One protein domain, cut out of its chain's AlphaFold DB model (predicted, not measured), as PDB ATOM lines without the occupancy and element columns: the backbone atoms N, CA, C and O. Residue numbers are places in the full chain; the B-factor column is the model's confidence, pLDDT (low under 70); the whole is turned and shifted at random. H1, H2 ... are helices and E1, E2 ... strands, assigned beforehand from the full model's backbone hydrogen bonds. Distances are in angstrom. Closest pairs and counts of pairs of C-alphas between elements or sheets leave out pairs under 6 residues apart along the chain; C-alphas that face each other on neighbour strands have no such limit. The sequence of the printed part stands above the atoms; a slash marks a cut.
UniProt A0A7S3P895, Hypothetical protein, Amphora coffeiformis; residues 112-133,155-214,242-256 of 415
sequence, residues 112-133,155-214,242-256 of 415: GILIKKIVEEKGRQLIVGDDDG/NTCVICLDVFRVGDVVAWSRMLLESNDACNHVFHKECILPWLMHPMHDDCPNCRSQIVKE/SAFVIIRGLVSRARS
ATOM      1  N   GLY A 112     -31.728  36.716 -24.337       86.94
ATOM      2  CA  GLY A 112     -30.732  37.299 -25.247       86.94
ATOM      3  C   GLY A 112     -30.715  38.832 -25.281       86.94
ATOM      4  O   GLY A 112     -29.656  39.433 -25.462       86.94
ATOM      5  N   ILE A 113     -31.863  39.479 -25.059       90.12
ATOM      6  CA  ILE A 113     -31.997  40.946 -25.098       90.12
ATOM      7  C   ILE A 113     -31.987  41.603 -23.711       90.12
ATOM      8  O   ILE A 113     -32.160  40.962 -22.673       90.12
ATOM      9  N   LEU A 114     -31.789  42.915 -23.694       89.06
ATOM     10  CA  LEU A 114     -32.198  43.820 -22.624       89.06
ATOM     11  C   LEU A 114     -33.326  44.700 -23.170       89.06
ATOM     12  O   LEU A 114     -33.284  45.084 -24.337       89.06
ATOM     13  N   ILE A 115     -34.322  44.997 -22.335       90.06
ATOM     14  CA  ILE A 115     -35.444  45.893 -22.640       90.06
ATOM     15  C   ILE A 115     -35.456  46.966 -21.554       90.06
ATOM     16  O   ILE A 115     -35.422  46.615 -20.376       90.06
ATOM     17  N   LYS A 116     -35.503  48.243 -21.940       89.38
ATOM     18  CA  LYS A 116     -35.602  49.398 -21.032       89.38
ATOM     19  C   LYS A 116     -36.386  50.538 -21.688       89.38
ATOM     20  O   LYS A 116     -36.713  50.470 -22.871       89.38
ATOM     21  N   LYS A 117     -36.685  51.588 -20.927       90.69
ATOM     22  CA  LYS A 117     -37.451  52.756 -21.378       90.69
ATOM     23  C   LYS A 117     -36.529  53.963 -21.535       90.69
ATOM     24  O   LYS A 117     -35.597  54.135 -20.747       90.69
ATOM     25  N   ILE A 118     -36.766  54.802 -22.542       89.44
ATOM     26  CA  ILE A 118     -36.111  56.114 -22.621       89.44
ATOM     27  C   ILE A 118     -36.801  57.034 -21.612       89.44
ATOM     28  O   ILE A 118     -37.991  57.313 -21.739       89.44
ATOM     29  N   VAL A 119     -36.050  57.486 -20.609       88.88
ATOM     30  CA  VAL A 119     -36.567  58.292 -19.489       88.88
ATOM     31  C   VAL A 119     -36.357  59.786 -19.733       88.88
ATOM     32  O   VAL A 119     -37.182  60.596 -19.329       88.88
ATOM     33  N   GLU A 120     -35.273  60.163 -20.416       85.12
ATOM     34  CA  GLU A 120     -34.896  61.567 -20.602       85.12
ATOM     35  C   GLU A 120     -34.103  61.778 -21.902       85.12
ATOM     36  O   GLU A 120     -33.330  60.916 -22.325       85.12
ATOM     37  N   GLU A 121     -34.256  62.953 -22.512       84.88
ATOM     38  CA  GLU A 121     -33.469  63.422 -23.654       84.88
ATOM     39  C   GLU A 121     -32.676  64.674 -23.253       84.88
ATOM     40  O   GLU A 121     -33.244  65.677 -22.817       84.88
ATOM     41  N   LYS A 122     -31.346  64.622 -23.385       83.06
ATOM     42  CA  LYS A 122     -30.430  65.735 -23.095       83.06
ATOM     43  C   LYS A 122     -29.636  66.087 -24.353       83.06
ATOM     44  O   LYS A 122     -28.602  65.492 -24.650       83.06
ATOM     45  N   GLY A 123     -30.121  67.067 -25.115       81.69
ATOM     46  CA  GLY A 123     -29.545  67.409 -26.421       81.69
ATOM     47  C   GLY A 123     -29.770  66.272 -27.423       81.69
ATOM     48  O   GLY A 123     -30.887  65.803 -27.558       81.69
ATOM     49  N   ARG A 124     -28.715  65.791 -28.099       73.69
ATOM     50  CA  ARG A 124     -28.799  64.619 -29.005       73.69
ATOM     51  C   ARG A 124     -28.624  63.262 -28.288       73.69
ATOM     52  O   ARG A 124     -28.433  62.241 -28.951       73.69
ATOM     53  N   GLN A 125     -28.616  63.247 -26.955       82.06
ATOM     54  CA  GLN A 125     -28.311  62.075 -26.128       82.06
ATOM     55  C   GLN A 125     -29.568  61.576 -25.405       82.06
ATOM     56  O   GLN A 125     -30.184  62.322 -24.643       82.06
ATOM     57  N   LEU A 126     -29.912  60.301 -25.593       82.44
ATOM     58  CA  LEU A 126     -31.069  59.666 -24.951       82.44
ATOM     59  C   LEU A 126     -30.600  58.830 -23.753       82.44
ATOM     60  O   LEU A 126     -29.685  58.010 -23.885       82.44
ATOM     61  N   ILE A 127     -31.212  59.046 -22.590       84.00
ATOM     62  CA  ILE A 127     -30.907  58.352 -21.335       84.00
ATOM     63  C   ILE A 127     -31.961  57.273 -21.096       84.00
ATOM     64  O   ILE A 127     -33.169  57.512 -21.144       84.00
ATOM     65  N   VAL A 128     -31.473  56.063 -20.839       84.75
ATOM     66  CA  VAL A 128     -32.264  54.839 -20.765       84.75
ATOM     67  C   VAL A 128     -32.176  54.258 -19.358       84.75
ATOM     68  O   VAL A 128     -31.083  53.958 -18.859       84.75
ATOM     69  N   GLY A 129     -33.342  54.086 -18.743       77.31
ATOM     70  CA  GLY A 129     -33.521  53.646 -17.363       77.31
ATOM     71  C   GLY A 129     -34.581  52.555 -17.230       77.31
ATOM     72  O   GLY A 129     -35.176  52.106 -18.213       77.31
ATOM     73  N   ASP A 130     -34.764  52.108 -15.997       71.88
ATOM     74  CA  ASP A 130     -35.827  51.187 -15.599       71.88
ATOM     75  C   ASP A 130     -37.092  52.004 -15.240       71.88
ATOM     76  O   ASP A 130     -36.989  53.209 -15.007       71.88
ATOM     77  N   ASP A 131     -38.287  51.402 -15.293       53.56
ATOM     78  CA  ASP A 131     -39.565  52.144 -15.156       53.56
ATOM     79  C   ASP A 131     -40.015  52.314 -13.690       53.56
ATOM     80  O   ASP A 131     -40.974  53.024 -13.386       53.56
ATOM     81  N   ASP A 132     -39.316  51.661 -12.764       47.19
ATOM     82  CA  ASP A 132     -39.433  51.848 -11.325       47.19
ATOM     83  C   ASP A 132     -38.912  53.240 -10.921       47.19
ATOM     84  O   ASP A 132     -37.729  53.555 -11.040       47.19
ATOM     85  N   GLY A 133     -39.836  54.088 -10.452       47.69
ATOM     86  CA  GLY A 133     -39.628  55.516 -10.193       47.69
ATOM     87  C   GLY A 133     -38.646  55.825  -9.061       47.69
ATOM     88  O   GLY A 133     -39.051  56.126  -7.940       47.69
ATOM     89  N   ASN A 155     -30.480  59.024 -34.180       81.62
ATOM     90  CA  ASN A 155     -31.188  58.194 -33.202       81.62
ATOM     91  C   ASN A 155     -32.444  57.536 -33.813       81.62
ATOM     92  O   ASN A 155     -33.523  57.647 -33.242       81.62
ATOM     93  N   THR A 156     -32.321  56.864 -34.965       89.06
ATOM     94  CA  THR A 156     -33.430  56.115 -35.597       89.06
ATOM     95  C   THR A 156     -33.332  54.599 -35.420       89.06
ATOM     96  O   THR A 156     -32.245  54.025 -35.489       89.06
ATOM     97  N   CYS A 157     -34.478  53.932 -35.290       91.69
ATOM     98  CA  CYS A 157     -34.602  52.478 -35.355       91.69
ATOM     99  C   CYS A 157     -34.554  52.002 -36.814       91.69
ATOM    100  O   CYS A 157     -35.416  52.359 -37.607       91.69
ATOM    101  N   VAL A 158     -33.603  51.139 -37.185       91.00
ATOM    102  CA  VAL A 158     -33.432  50.691 -38.589       91.00
ATOM    103  C   VAL A 158     -34.609  49.866 -39.152       91.00
ATOM    104  O   VAL A 158     -34.680  49.653 -40.357       91.00
ATOM    105  N   ILE A 159     -35.518  49.372 -38.301       91.19
ATOM    106  CA  ILE A 159     -36.619  48.482 -38.715       91.19
ATOM    107  C   ILE A 159     -37.846  49.283 -39.185       91.19
ATOM    108  O   ILE A 159     -38.380  48.994 -40.251       91.19
ATOM    109  N   CYS A 160     -38.280  50.289 -38.417       93.50
ATOM    110  CA  CYS A 160     -39.377  51.195 -38.792       93.50
ATOM    111  C   CYS A 160     -38.898  52.510 -39.435       93.50
ATOM    112  O   CYS A 160     -39.692  53.199 -40.064       93.50
ATOM    113  N   LEU A 161     -37.605  52.835 -39.309       90.12
ATOM    114  CA  LEU A 161     -36.958  54.100 -39.692       90.12
ATOM    115  C   LEU A 161     -37.353  55.324 -38.839       90.12
ATOM    116  O   LEU A 161     -36.838  56.418 -39.073       90.12
ATOM    117  N   ASP A 162     -38.182  55.145 -37.805       91.44
ATOM    118  CA  ASP A 162     -38.579  56.208 -36.874       91.44
ATOM    119  C   ASP A 162     -37.473  56.608 -35.885       91.44
ATOM    120  O   ASP A 162     -36.647  55.796 -35.459       91.44
ATOM    121  N   VAL A 163     -37.504  57.879 -35.473       90.19
ATOM    122  CA  VAL A 163     -36.639  58.458 -34.430       90.19
ATOM    123  C   VAL A 163     -37.110  58.014 -33.040       90.19
ATOM    124  O   VAL A 163     -38.292  58.150 -32.727       90.19
ATOM    125  N   PHE A 164     -36.181  57.549 -32.201       90.31
ATOM    126  CA  PHE A 164     -36.411  57.217 -30.792       90.31
ATOM    127  C   PHE A 164     -36.795  58.451 -29.962       90.31
ATOM    128  O   PHE A 164     -36.153  59.496 -30.079       90.31
ATOM    129  N   ARG A 165     -37.792  58.322 -29.082       89.94
ATOM    130  CA  ARG A 165     -38.331  59.411 -28.244       89.94
ATOM    131  C   ARG A 165     -38.373  59.043 -26.763       89.94
ATOM    132  O   ARG A 165     -38.355  57.872 -26.392       89.94
ATOM    133  N   VAL A 166     -38.477  60.055 -25.901       89.00
ATOM    134  CA  VAL A 166     -38.766  59.852 -24.471       89.00
ATOM    135  C   VAL A 166     -40.110  59.137 -24.308       89.00
ATOM    136  O   VAL A 166     -41.104  59.527 -24.916       89.00
ATOM    137  N   GLY A 167     -40.129  58.087 -23.487       87.50
ATOM    138  CA  GLY A 167     -41.258  57.176 -23.313       87.50
ATOM    139  C   GLY A 167     -41.165  55.883 -24.131       87.50
ATOM    140  O   GLY A 167     -41.769  54.891 -23.719       87.50
ATOM    141  N   ASP A 168     -40.382  55.844 -25.217       91.88
ATOM    142  CA  ASP A 168     -40.236  54.641 -26.045       91.88
ATOM    143  C   ASP A 168     -39.613  53.484 -25.249       91.88
ATOM    144  O   ASP A 168     -38.636  53.650 -24.508       91.88
ATOM    145  N   VAL A 169     -40.138  52.276 -25.469       92.69
ATOM    146  CA  VAL A 169     -39.551  51.041 -24.942       92.69
ATOM    147  C   VAL A 169     -38.597  50.458 -25.982       92.69
ATOM    148  O   VAL A 169     -39.005  49.958 -27.034       92.69
ATOM    149  N   VAL A 170     -37.307  50.518 -25.673       92.75
ATOM    150  CA  VAL A 170     -36.199  50.118 -26.543       92.75
ATOM    151  C   VAL A 170     -35.560  48.814 -26.076       92.75
ATOM    152  O   VAL A 170     -35.603  48.456 -24.897       92.75
ATOM    153  N   ALA A 171     -34.958  48.091 -27.015       91.88
ATOM    154  CA  ALA A 171     -34.304  46.817 -26.772       91.88
ATOM    155  C   ALA A 171     -33.018  46.651 -27.598       91.88
ATOM    156  O   ALA A 171     -32.890  47.178 -28.706       91.88
ATOM    157  N   TRP A 172     -32.059  45.917 -27.036       90.94
ATOM    158  CA  TRP A 172     -30.730  45.662 -27.610       90.94
ATOM    159  C   TRP A 172     -30.145  44.344 -27.065       90.94
ATOM    160  O   TRP A 172     -30.733  43.723 -26.179       90.94
ATOM    161  N   SER A 173     -28.993  43.884 -27.569       89.38
ATOM    162  CA  SER A 173     -28.382  42.620 -27.113       89.38
ATOM    163  C   SER A 173     -27.790  42.719 -25.702       89.38
ATOM    164  O   SER A 173     -27.088  43.672 -25.372       89.38
ATOM    165  N   ARG A 174     -27.978  41.688 -24.874       84.75
ATOM    166  CA  ARG A 174     -27.360  41.602 -23.538       84.75
ATOM    167  C   ARG A 174     -25.828  41.467 -23.599       84.75
ATOM    168  O   ARG A 174     -25.144  41.812 -22.638       84.75
ATOM    169  N   MET A 175     -25.284  41.013 -24.731       74.81
ATOM    170  CA  MET A 175     -23.843  40.893 -24.996       74.81
ATOM    171  C   MET A 175     -23.258  42.223 -25.515       74.81
ATOM    172  O   MET A 175     -23.003  42.377 -26.708       74.81
ATOM    173  N   LEU A 176     -23.059  43.189 -24.608       64.38
ATOM    174  CA  LEU A 176     -22.490  44.523 -24.903       64.38
ATOM    175  C   LEU A 176     -20.956  44.613 -24.796       64.38
ATOM    176  O   LEU A 176     -20.343  45.547 -25.305       64.38
ATOM    177  N   LEU A 177     -20.341  43.685 -24.067       53.44
ATOM    178  CA  LEU A 177     -18.908  43.567 -23.781       53.44
ATOM    179  C   LEU A 177     -18.654  42.045 -23.704       53.44
ATOM    180  O   LEU A 177     -19.514  41.329 -23.199       53.44
ATOM    181  N   GLU A 178     -17.571  41.446 -24.199       52.69
ATOM    182  CA  GLU A 178     -16.195  41.954 -24.309       52.69
ATOM    183  C   GLU A 178     -15.471  41.444 -25.590       52.69
ATOM    184  O   GLU A 178     -14.253  41.551 -25.700       52.69
ATOM    185  N   SER A 179     -16.205  40.877 -26.566       49.72
ATOM    186  CA  SER A 179     -15.667  40.314 -27.824       49.72
ATOM    187  C   SER A 179     -16.075  41.104 -29.080       49.72
ATOM    188  O   SER A 179     -16.935  41.983 -29.038       49.72
ATOM    189  N   ASN A 180     -15.495  40.734 -30.228       52.38
ATOM    190  CA  ASN A 180     -15.824  41.272 -31.556       52.38
ATOM    191  C   ASN A 180     -17.259  40.935 -32.034       52.38
ATOM    192  O   ASN A 180     -17.686  41.415 -33.078       52.38
ATOM    193  N   ASP A 181     -18.001  40.124 -31.275       60.28
ATOM    194  CA  ASP A 181     -19.389  39.737 -31.560       60.28
ATOM    195  C   ASP A 181     -20.410  40.601 -30.796       60.28
ATOM    196  O   ASP A 181     -21.617  40.449 -30.995       60.28
ATOM    197  N   ALA A 182     -19.947  41.495 -29.913       73.50
ATOM    198  CA  ALA A 182     -20.803  42.342 -29.089       73.50
ATOM    199  C   ALA A 182     -21.667  43.287 -29.943       73.50
ATOM    200  O   ALA A 182     -21.177  43.976 -30.838       73.50
ATOM    201  N   CYS A 183     -22.973  43.329 -29.665       85.94
ATOM    202  CA  CYS A 183     -23.940  44.057 -30.485       85.94
ATOM    203  C   CYS A 183     -24.546  45.244 -29.731       85.94
ATOM    204  O   CYS A 183     -25.482  45.085 -28.948       85.94
ATOM    205  N   ASN A 184     -24.080  46.446 -30.068       86.38
ATOM    206  CA  ASN A 184     -24.522  47.699 -29.449       86.38
ATOM    207  C   ASN A 184     -25.723  48.358 -30.159       86.38
ATOM    208  O   ASN A 184     -26.070  49.484 -29.827       86.38
ATOM    209  N   HIS A 185     -26.347  47.707 -31.145       90.31
ATOM    210  CA  HIS A 185     -27.463  48.286 -31.904       90.31
ATOM    211  C   HIS A 185     -28.770  48.296 -31.105       90.31
ATOM    212  O   HIS A 185     -29.116  47.293 -30.475       90.31
ATOM    213  N   VAL A 186     -29.497  49.413 -31.180       91.50
ATOM    214  CA  VAL A 186     -30.778  49.627 -30.492       91.50
ATOM    215  C   VAL A 186     -31.943  49.596 -31.478       91.50
ATOM    216  O   VAL A 186     -31.829  50.041 -32.620       91.50
ATOM    217  N   PHE A 187     -33.077  49.079 -31.013       94.62
ATOM    218  CA  PHE A 187     -34.333  48.962 -31.751       94.62
ATOM    219  C   PHE A 187     -35.505  49.265 -30.809       94.62
ATOM    220  O   PHE A 187     -35.371  49.116 -29.593       94.62
ATOM    221  N   HIS A 188     -36.684  49.605 -31.333       94.94
ATOM    222  CA  HIS A 188     -37.910  49.531 -30.530       94.94
ATOM    223  C   HIS A 188     -38.198  48.071 -30.162       94.94
ATOM    224  O   HIS A 188     -38.039  47.175 -30.998       94.94
ATOM    225  N   LYS A 189     -38.672  47.824 -28.935       93.88
ATOM    226  CA  LYS A 189     -39.097  46.497 -28.448       93.88
ATOM    227  C   LYS A 189     -40.031  45.806 -29.449       93.88
ATOM    228  O   LYS A 189     -39.837  44.642 -29.783       93.88
ATOM    229  N   GLU A 190     -41.014  46.548 -29.943       94.00
ATOM    230  CA  GLU A 190     -42.049  46.076 -30.872       94.00
ATOM    231  C   GLU A 190     -41.516  45.779 -32.279       94.00
ATOM    232  O   GLU A 190     -42.125  45.004 -33.005       94.00
ATOM    233  N   CYS A 191     -40.352  46.323 -32.646       94.94
ATOM    234  CA  CYS A 191     -39.692  46.038 -33.918       94.94
ATOM    235  C   CYS A 191     -38.785  44.799 -33.846       94.94
ATOM    236  O   CYS A 191     -38.810  43.960 -34.746       94.94
ATOM    237  N   ILE A 192     -37.980  44.659 -32.784       93.81
ATOM    238  CA  ILE A 192     -37.006  43.556 -32.675       93.81
ATOM    239  C   ILE A 192     -37.617  42.251 -32.143       93.81
ATOM    240  O   ILE A 192     -37.109  41.177 -32.460       93.81
ATOM    241  N   LEU A 193     -38.719  42.305 -31.381       92.31
ATOM    242  CA  LEU A 193     -39.387  41.086 -30.910       92.31
ATOM    243  C   LEU A 193     -39.981  40.247 -32.058       92.31
ATOM    244  O   LEU A 193     -39.653  39.065 -32.100       92.31
ATOM    245  N   PRO A 194     -40.770  40.775 -33.018       93.19
ATOM    246  CA  PRO A 194     -41.267  39.976 -34.145       93.19
ATOM    247  C   PRO A 194     -40.144  39.378 -35.000       93.19
ATOM    248  O   PRO A 194     -40.254  38.231 -35.427       93.19
ATOM    249  N   TRP A 195     -39.046  40.124 -35.190       93.12
ATOM    250  CA  TRP A 195     -37.844  39.640 -35.870       93.12
ATOM    251  C   TRP A 195     -37.266  38.411 -35.158       93.12
ATOM    252  O   TRP A 195     -37.234  37.330 -35.739       93.12
ATOM    253  N   LEU A 196     -36.900  38.541 -33.877       91.81
ATOM    254  CA  LEU A 196     -36.301  37.445 -33.105       91.81
ATOM    255  C   LEU A 196     -37.291  36.315 -32.771       91.81
ATOM    256  O   LEU A 196     -36.875  35.188 -32.517       91.81
ATOM    257  N   MET A 197     -38.601  36.558 -32.798       89.69
ATOM    258  CA  MET A 197     -39.598  35.496 -32.640       89.69
ATOM    259  C   MET A 197     -39.685  34.579 -33.865       89.69
ATOM    260  O   MET A 197     -40.030  33.407 -33.704       89.69
ATOM    261  N   HIS A 198     -39.322  35.043 -35.064       87.81
ATOM    262  CA  HIS A 198     -39.319  34.204 -36.260       87.81
ATOM    263  C   HIS A 198     -38.171  33.167 -36.210       87.81
ATOM    264  O   HIS A 198     -37.014  33.571 -36.106       87.81
ATOM    265  N   PRO A 199     -38.424  31.842 -36.326       81.94
ATOM    266  CA  PRO A 199     -37.405  30.800 -36.104       81.94
ATOM    267  C   PRO A 199     -36.173  30.799 -37.024       81.94
ATOM    268  O   PRO A 199     -35.275  29.993 -36.814       81.94
ATOM    269  N   MET A 200     -36.134  31.648 -38.056       84.06
ATOM    270  CA  MET A 200     -34.987  31.792 -38.967       84.06
ATOM    271  C   MET A 200     -34.051  32.958 -38.590       84.06
ATOM    272  O   MET A 200     -33.065  33.176 -39.291       84.06
ATOM    273  N   HIS A 201     -34.361  33.720 -37.532       88.44
ATOM    274  CA  HIS A 201     -33.650  34.948 -37.158       88.44
ATOM    275  C   HIS A 201     -33.281  34.957 -35.670       88.44
ATOM    276  O   HIS A 201     -34.099  35.256 -34.803       88.44
ATOM    277  N   ASP A 202     -32.014  34.658 -35.389       89.44
ATOM    278  CA  ASP A 202     -31.392  34.787 -34.061       89.44
ATOM    279  C   ASP A 202     -30.359  35.937 -34.025       89.44
ATOM    280  O   ASP A 202     -29.648  36.130 -33.032       89.44
ATOM    281  N   ASP A 203     -30.250  36.692 -35.123       91.50
ATOM    282  CA  ASP A 203     -29.193  37.652 -35.426       91.50
ATOM    283  C   ASP A 203     -29.670  39.113 -35.474       91.50
ATOM    284  O   ASP A 203     -30.847  39.426 -35.649       91.50
ATOM    285  N   CYS A 204     -28.722  40.034 -35.304       91.62
ATOM    286  CA  CYS A 204     -28.964  41.471 -35.377       91.62
ATOM    287  C   CYS A 204     -29.165  41.957 -36.830       91.62
ATOM    288  O   CYS A 204     -28.221  41.836 -37.616       91.62
ATOM    289  N   PRO A 205     -30.280  42.641 -37.170       91.44
ATOM    290  CA  PRO A 205     -30.506  43.208 -38.506       91.44
ATOM    291  C   PRO A 205     -29.368  44.090 -39.052       91.44
ATOM    292  O   PRO A 205     -29.130  44.109 -40.257       91.44
ATOM    293  N   ASN A 206     -28.647  44.803 -38.175       88.62
ATOM    294  CA  ASN A 206     -27.544  45.690 -38.562       88.62
ATOM    295  C   ASN A 206     -26.223  44.938 -38.803       88.62
ATOM    296  O   ASN A 206     -25.605  45.086 -39.855       88.62
ATOM    297  N   CYS A 207     -25.759  44.154 -37.822       88.00
ATOM    298  CA  CYS A 207     -24.403  43.585 -37.822       88.00
ATOM    299  C   CYS A 207     -24.334  42.057 -37.929       88.00
ATOM    300  O   CYS A 207     -23.235  41.513 -37.978       88.00
ATOM    301  N   ARG A 208     -25.478  41.361 -37.961       89.19
ATOM    302  CA  ARG A 208     -25.607  39.889 -38.032       89.19
ATOM    303  C   ARG A 208     -24.947  39.115 -36.882       89.19
ATOM    304  O   ARG A 208     -24.875  37.891 -36.918       89.19
ATOM    305  N   SER A 209     -24.508  39.808 -35.830       87.88
ATOM    306  CA  SER A 209     -24.107  39.188 -34.567       87.88
ATOM    307  C   SER A 209     -25.287  38.434 -33.958       87.88
ATOM    308  O   SER A 209     -26.391  38.977 -33.879       87.88
ATOM    309  N   GLN A 210     -25.048  37.211 -33.488       88.44
ATOM    310  CA  GLN A 210     -26.066  36.379 -32.852       88.44
ATOM    311  C   GLN A 210     -26.495  36.972 -31.498       88.44
ATOM    312  O   GLN A 210     -25.709  37.013 -30.548       88.44
ATOM    313  N   ILE A 211     -27.751  37.414 -31.412       87.88
ATOM    314  CA  ILE A 211     -28.384  37.945 -30.196       87.88
ATOM    315  C   ILE A 211     -28.881  36.792 -29.315       87.88
ATOM    316  O   ILE A 211     -28.727  36.831 -28.092       87.88
ATOM    317  N   VAL A 212     -29.458  35.758 -29.931       86.50
ATOM    318  CA  VAL A 212     -30.114  34.635 -29.247       86.50
ATOM    319  C   VAL A 212     -29.246  33.382 -29.374       86.50
ATOM    320  O   VAL A 212     -28.939  32.950 -30.482       86.50
ATOM    321  N   LYS A 213     -28.822  32.802 -28.246       82.44
ATOM    322  CA  LYS A 213     -27.942  31.621 -28.193       82.44
ATOM    323  C   LYS A 213     -28.605  30.491 -27.414       82.44
ATOM    324  O   LYS A 213     -29.105  30.721 -26.317       82.44
ATOM    325  N   GLU A 214     -28.573  29.276 -27.959       75.94
ATOM    326  CA  GLU A 214     -29.019  28.082 -27.236       75.94
ATOM    327  C   GLU A 214     -27.996  27.671 -26.168       75.94
ATOM    328  O   GLU A 214     -26.828  27.414 -26.461       75.94
ATOM    329  N   SER A 242     -27.670  49.728 -13.912       66.44
ATOM    330  CA  SER A 242     -26.818  50.657 -14.654       66.44
ATOM    331  C   SER A 242     -27.666  51.465 -15.633       66.44
ATOM    332  O   SER A 242     -28.339  50.877 -16.484       66.44
ATOM    333  N   ALA A 243     -27.567  52.791 -15.570       76.94
ATOM    334  CA  ALA A 243     -28.081  53.657 -16.623       76.94
ATOM    335  C   ALA A 243     -27.375  53.359 -17.958       76.94
ATOM    336  O   ALA A 243     -26.180  53.035 -18.004       76.94
ATOM    337  N   PHE A 244     -28.119  53.482 -19.051       84.25
ATOM    338  CA  PHE A 244     -27.605  53.340 -20.409       84.25
ATOM    339  C   PHE A 244     -27.831  54.634 -21.191       84.25
ATOM    340  O   PHE A 244     -28.685  55.450 -20.853       84.25
ATOM    341  N   VAL A 245     -27.023  54.833 -22.224       86.62
ATOM    342  CA  VAL A 245     -27.045  56.017 -23.081       86.62
ATOM    343  C   VAL A 245     -27.076  55.562 -24.532       86.62
ATOM    344  O   VAL A 245     -26.285  54.694 -24.899       86.62
ATOM    345  N   ILE A 246     -27.944  56.155 -25.351       85.56
ATOM    346  CA  ILE A 246     -27.953  55.961 -26.806       85.56
ATOM    347  C   ILE A 246     -27.300  57.177 -27.470       85.56
ATOM    348  O   ILE A 246     -27.665  58.320 -27.182       85.56
ATOM    349  N   ILE A 247     -26.346  56.924 -28.369       82.19
ATOM    350  CA  ILE A 247     -25.726  57.924 -29.248       82.19
ATOM    351  C   ILE A 247     -25.610  57.312 -30.644       82.19
ATOM    352  O   ILE A 247     -24.996  56.257 -30.797       82.19
ATOM    353  N   ARG A 248     -26.161  57.973 -31.672       78.75
ATOM    354  CA  ARG A 248     -26.103  57.504 -33.072       78.75
ATOM    355  C   ARG A 248     -26.616  56.053 -33.237       78.75
ATOM    356  O   ARG A 248     -25.972  55.228 -33.878       78.75
ATOM    357  N   GLY A 249     -27.729  55.722 -32.573       79.69
ATOM    358  CA  GLY A 249     -28.369  54.395 -32.627       79.69
ATOM    359  C   GLY A 249     -27.612  53.271 -31.901       79.69
ATOM    360  O   GLY A 249     -28.068  52.124 -31.894       79.69
ATOM    361  N   LEU A 250     -26.478  53.589 -31.267       84.75
ATOM    362  CA  LEU A 250     -25.661  52.661 -30.493       84.75
ATOM    363  C   LEU A 250     -25.838  52.908 -28.993       84.75
ATOM    364  O   LEU A 250     -25.744  54.046 -28.531       84.75
ATOM    365  N   VAL A 251     -26.047  51.842 -28.221       85.88
ATOM    366  CA  VAL A 251     -26.090  51.908 -26.756       85.88
ATOM    367  C   VAL A 251     -24.688  51.824 -26.149       85.88
ATOM    368  O   VAL A 251     -23.800  51.124 -26.634       85.88
ATOM    369  N   SER A 252     -24.489  52.525 -25.039       82.69
ATOM    370  CA  SER A 252     -23.328  52.408 -24.162       82.69
ATOM    371  C   SER A 252     -23.762  52.426 -22.698       82.69
ATOM    372  O   SER A 252     -24.671  53.157 -22.305       82.69
ATOM    373  N   ARG A 253     -23.101  51.619 -21.861       80.31
ATOM    374  CA  ARG A 253     -23.305  51.635 -20.405       80.31
ATOM    375  C   ARG A 253     -22.730  52.925 -19.820       80.31
ATOM    376  O   ARG A 253     -21.526  53.161 -19.933       80.31
ATOM    377  N   ALA A 254     -23.558  53.712 -19.135       71.12
ATOM    378  CA  ALA A 254     -23.076  54.853 -18.373       71.12
ATOM    379  C   ALA A 254     -22.196  54.345 -17.221       71.12
ATOM    380  O   ALA A 254     -22.637  53.581 -16.358       71.12
ATOM    381  N   ARG A 255     -20.926  54.757 -17.202       60.97
ATOM    382  CA  ARG A 255     -20.037  54.499 -16.066       60.97
ATOM    383  C   ARG A 255     -20.395  55.485 -14.961       60.97
ATOM    384  O   ARG A 255     -19.964  56.632 -15.012       60.97
ATOM    385  N   SER A 256     -21.192  55.043 -13.987       47.44
ATOM    386  CA  SER A 256     -21.500  55.848 -12.801       47.44
ATOM    387  C   SER A 256     -20.197  56.243 -12.101       47.44
ATOM    388  O   SER A 256     -19.435  55.379 -11.662       47.44
TER     389      SER A 256
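Overview. This is residues 112 to 133, 155 to 214 and 242 to 256 of the 415 residues of the protein "Hypothetical protein" of Amphora coffeiformis (UniProt A0A7S3P895). Little regular structure: a curled sheet of five antiparallel strands, like part of a barrel, with one short helix, H1, packed on edge strand E3 amid long loops. The printed part has 97 residues, 37 in named elements, in the order E1 E2 E3 H1 E4 E5; the sheet runs E3 E1 E2 E4 E5. The class is mixed; the whole is compact, radius of gyration of the C-alphas 12.8 A, spanning 37 by 29 by 25 A.

Along the chain. E1, residues 113 to 122, starts at C-alpha (-31.997, 40.946, -25.098), measures 24.9 A and bends by 65 degrees at residue 119. E2 is 125 to 129, E3 169 to 173, H1 189 to 197, E4 244 to 247 and E5 250 to 253, ending at C-alpha (-23.305, 51.635, -20.405).

Arrangement. Within hydrogen-bond range are N 116 and O 170 of E1 and E3, 3.0 A, N 119 and O 127 of hairpin E1 and E2, 2.9 A, N 128 and O 244 of E2 and E4, 2.9 A, and N 245 and O 252 of hairpin E4 and E5, 2.9 A. H1 is on the sheet at a height of 7.8 A; its closest C-alphas to E3 are Lys 189 and Val 170, 5.0 A. In H1, 3 of 5 O i to N i+4 pairs are within range.

Size, cuts and confidence. The printed part has two cuts: between residues 133 and 155, where 21 residues are not printed and the C-alphas of 133 and 155 are 24.7 A apart, and between residues 214 and 242, where 27 residues are not printed and the C-alphas of 214 and 242 are 25.9 A apart. The link E3 to H1 is long. Residues 131 to 133, 176 to 181, 242 and 255 to 256 have pLDDT under 70.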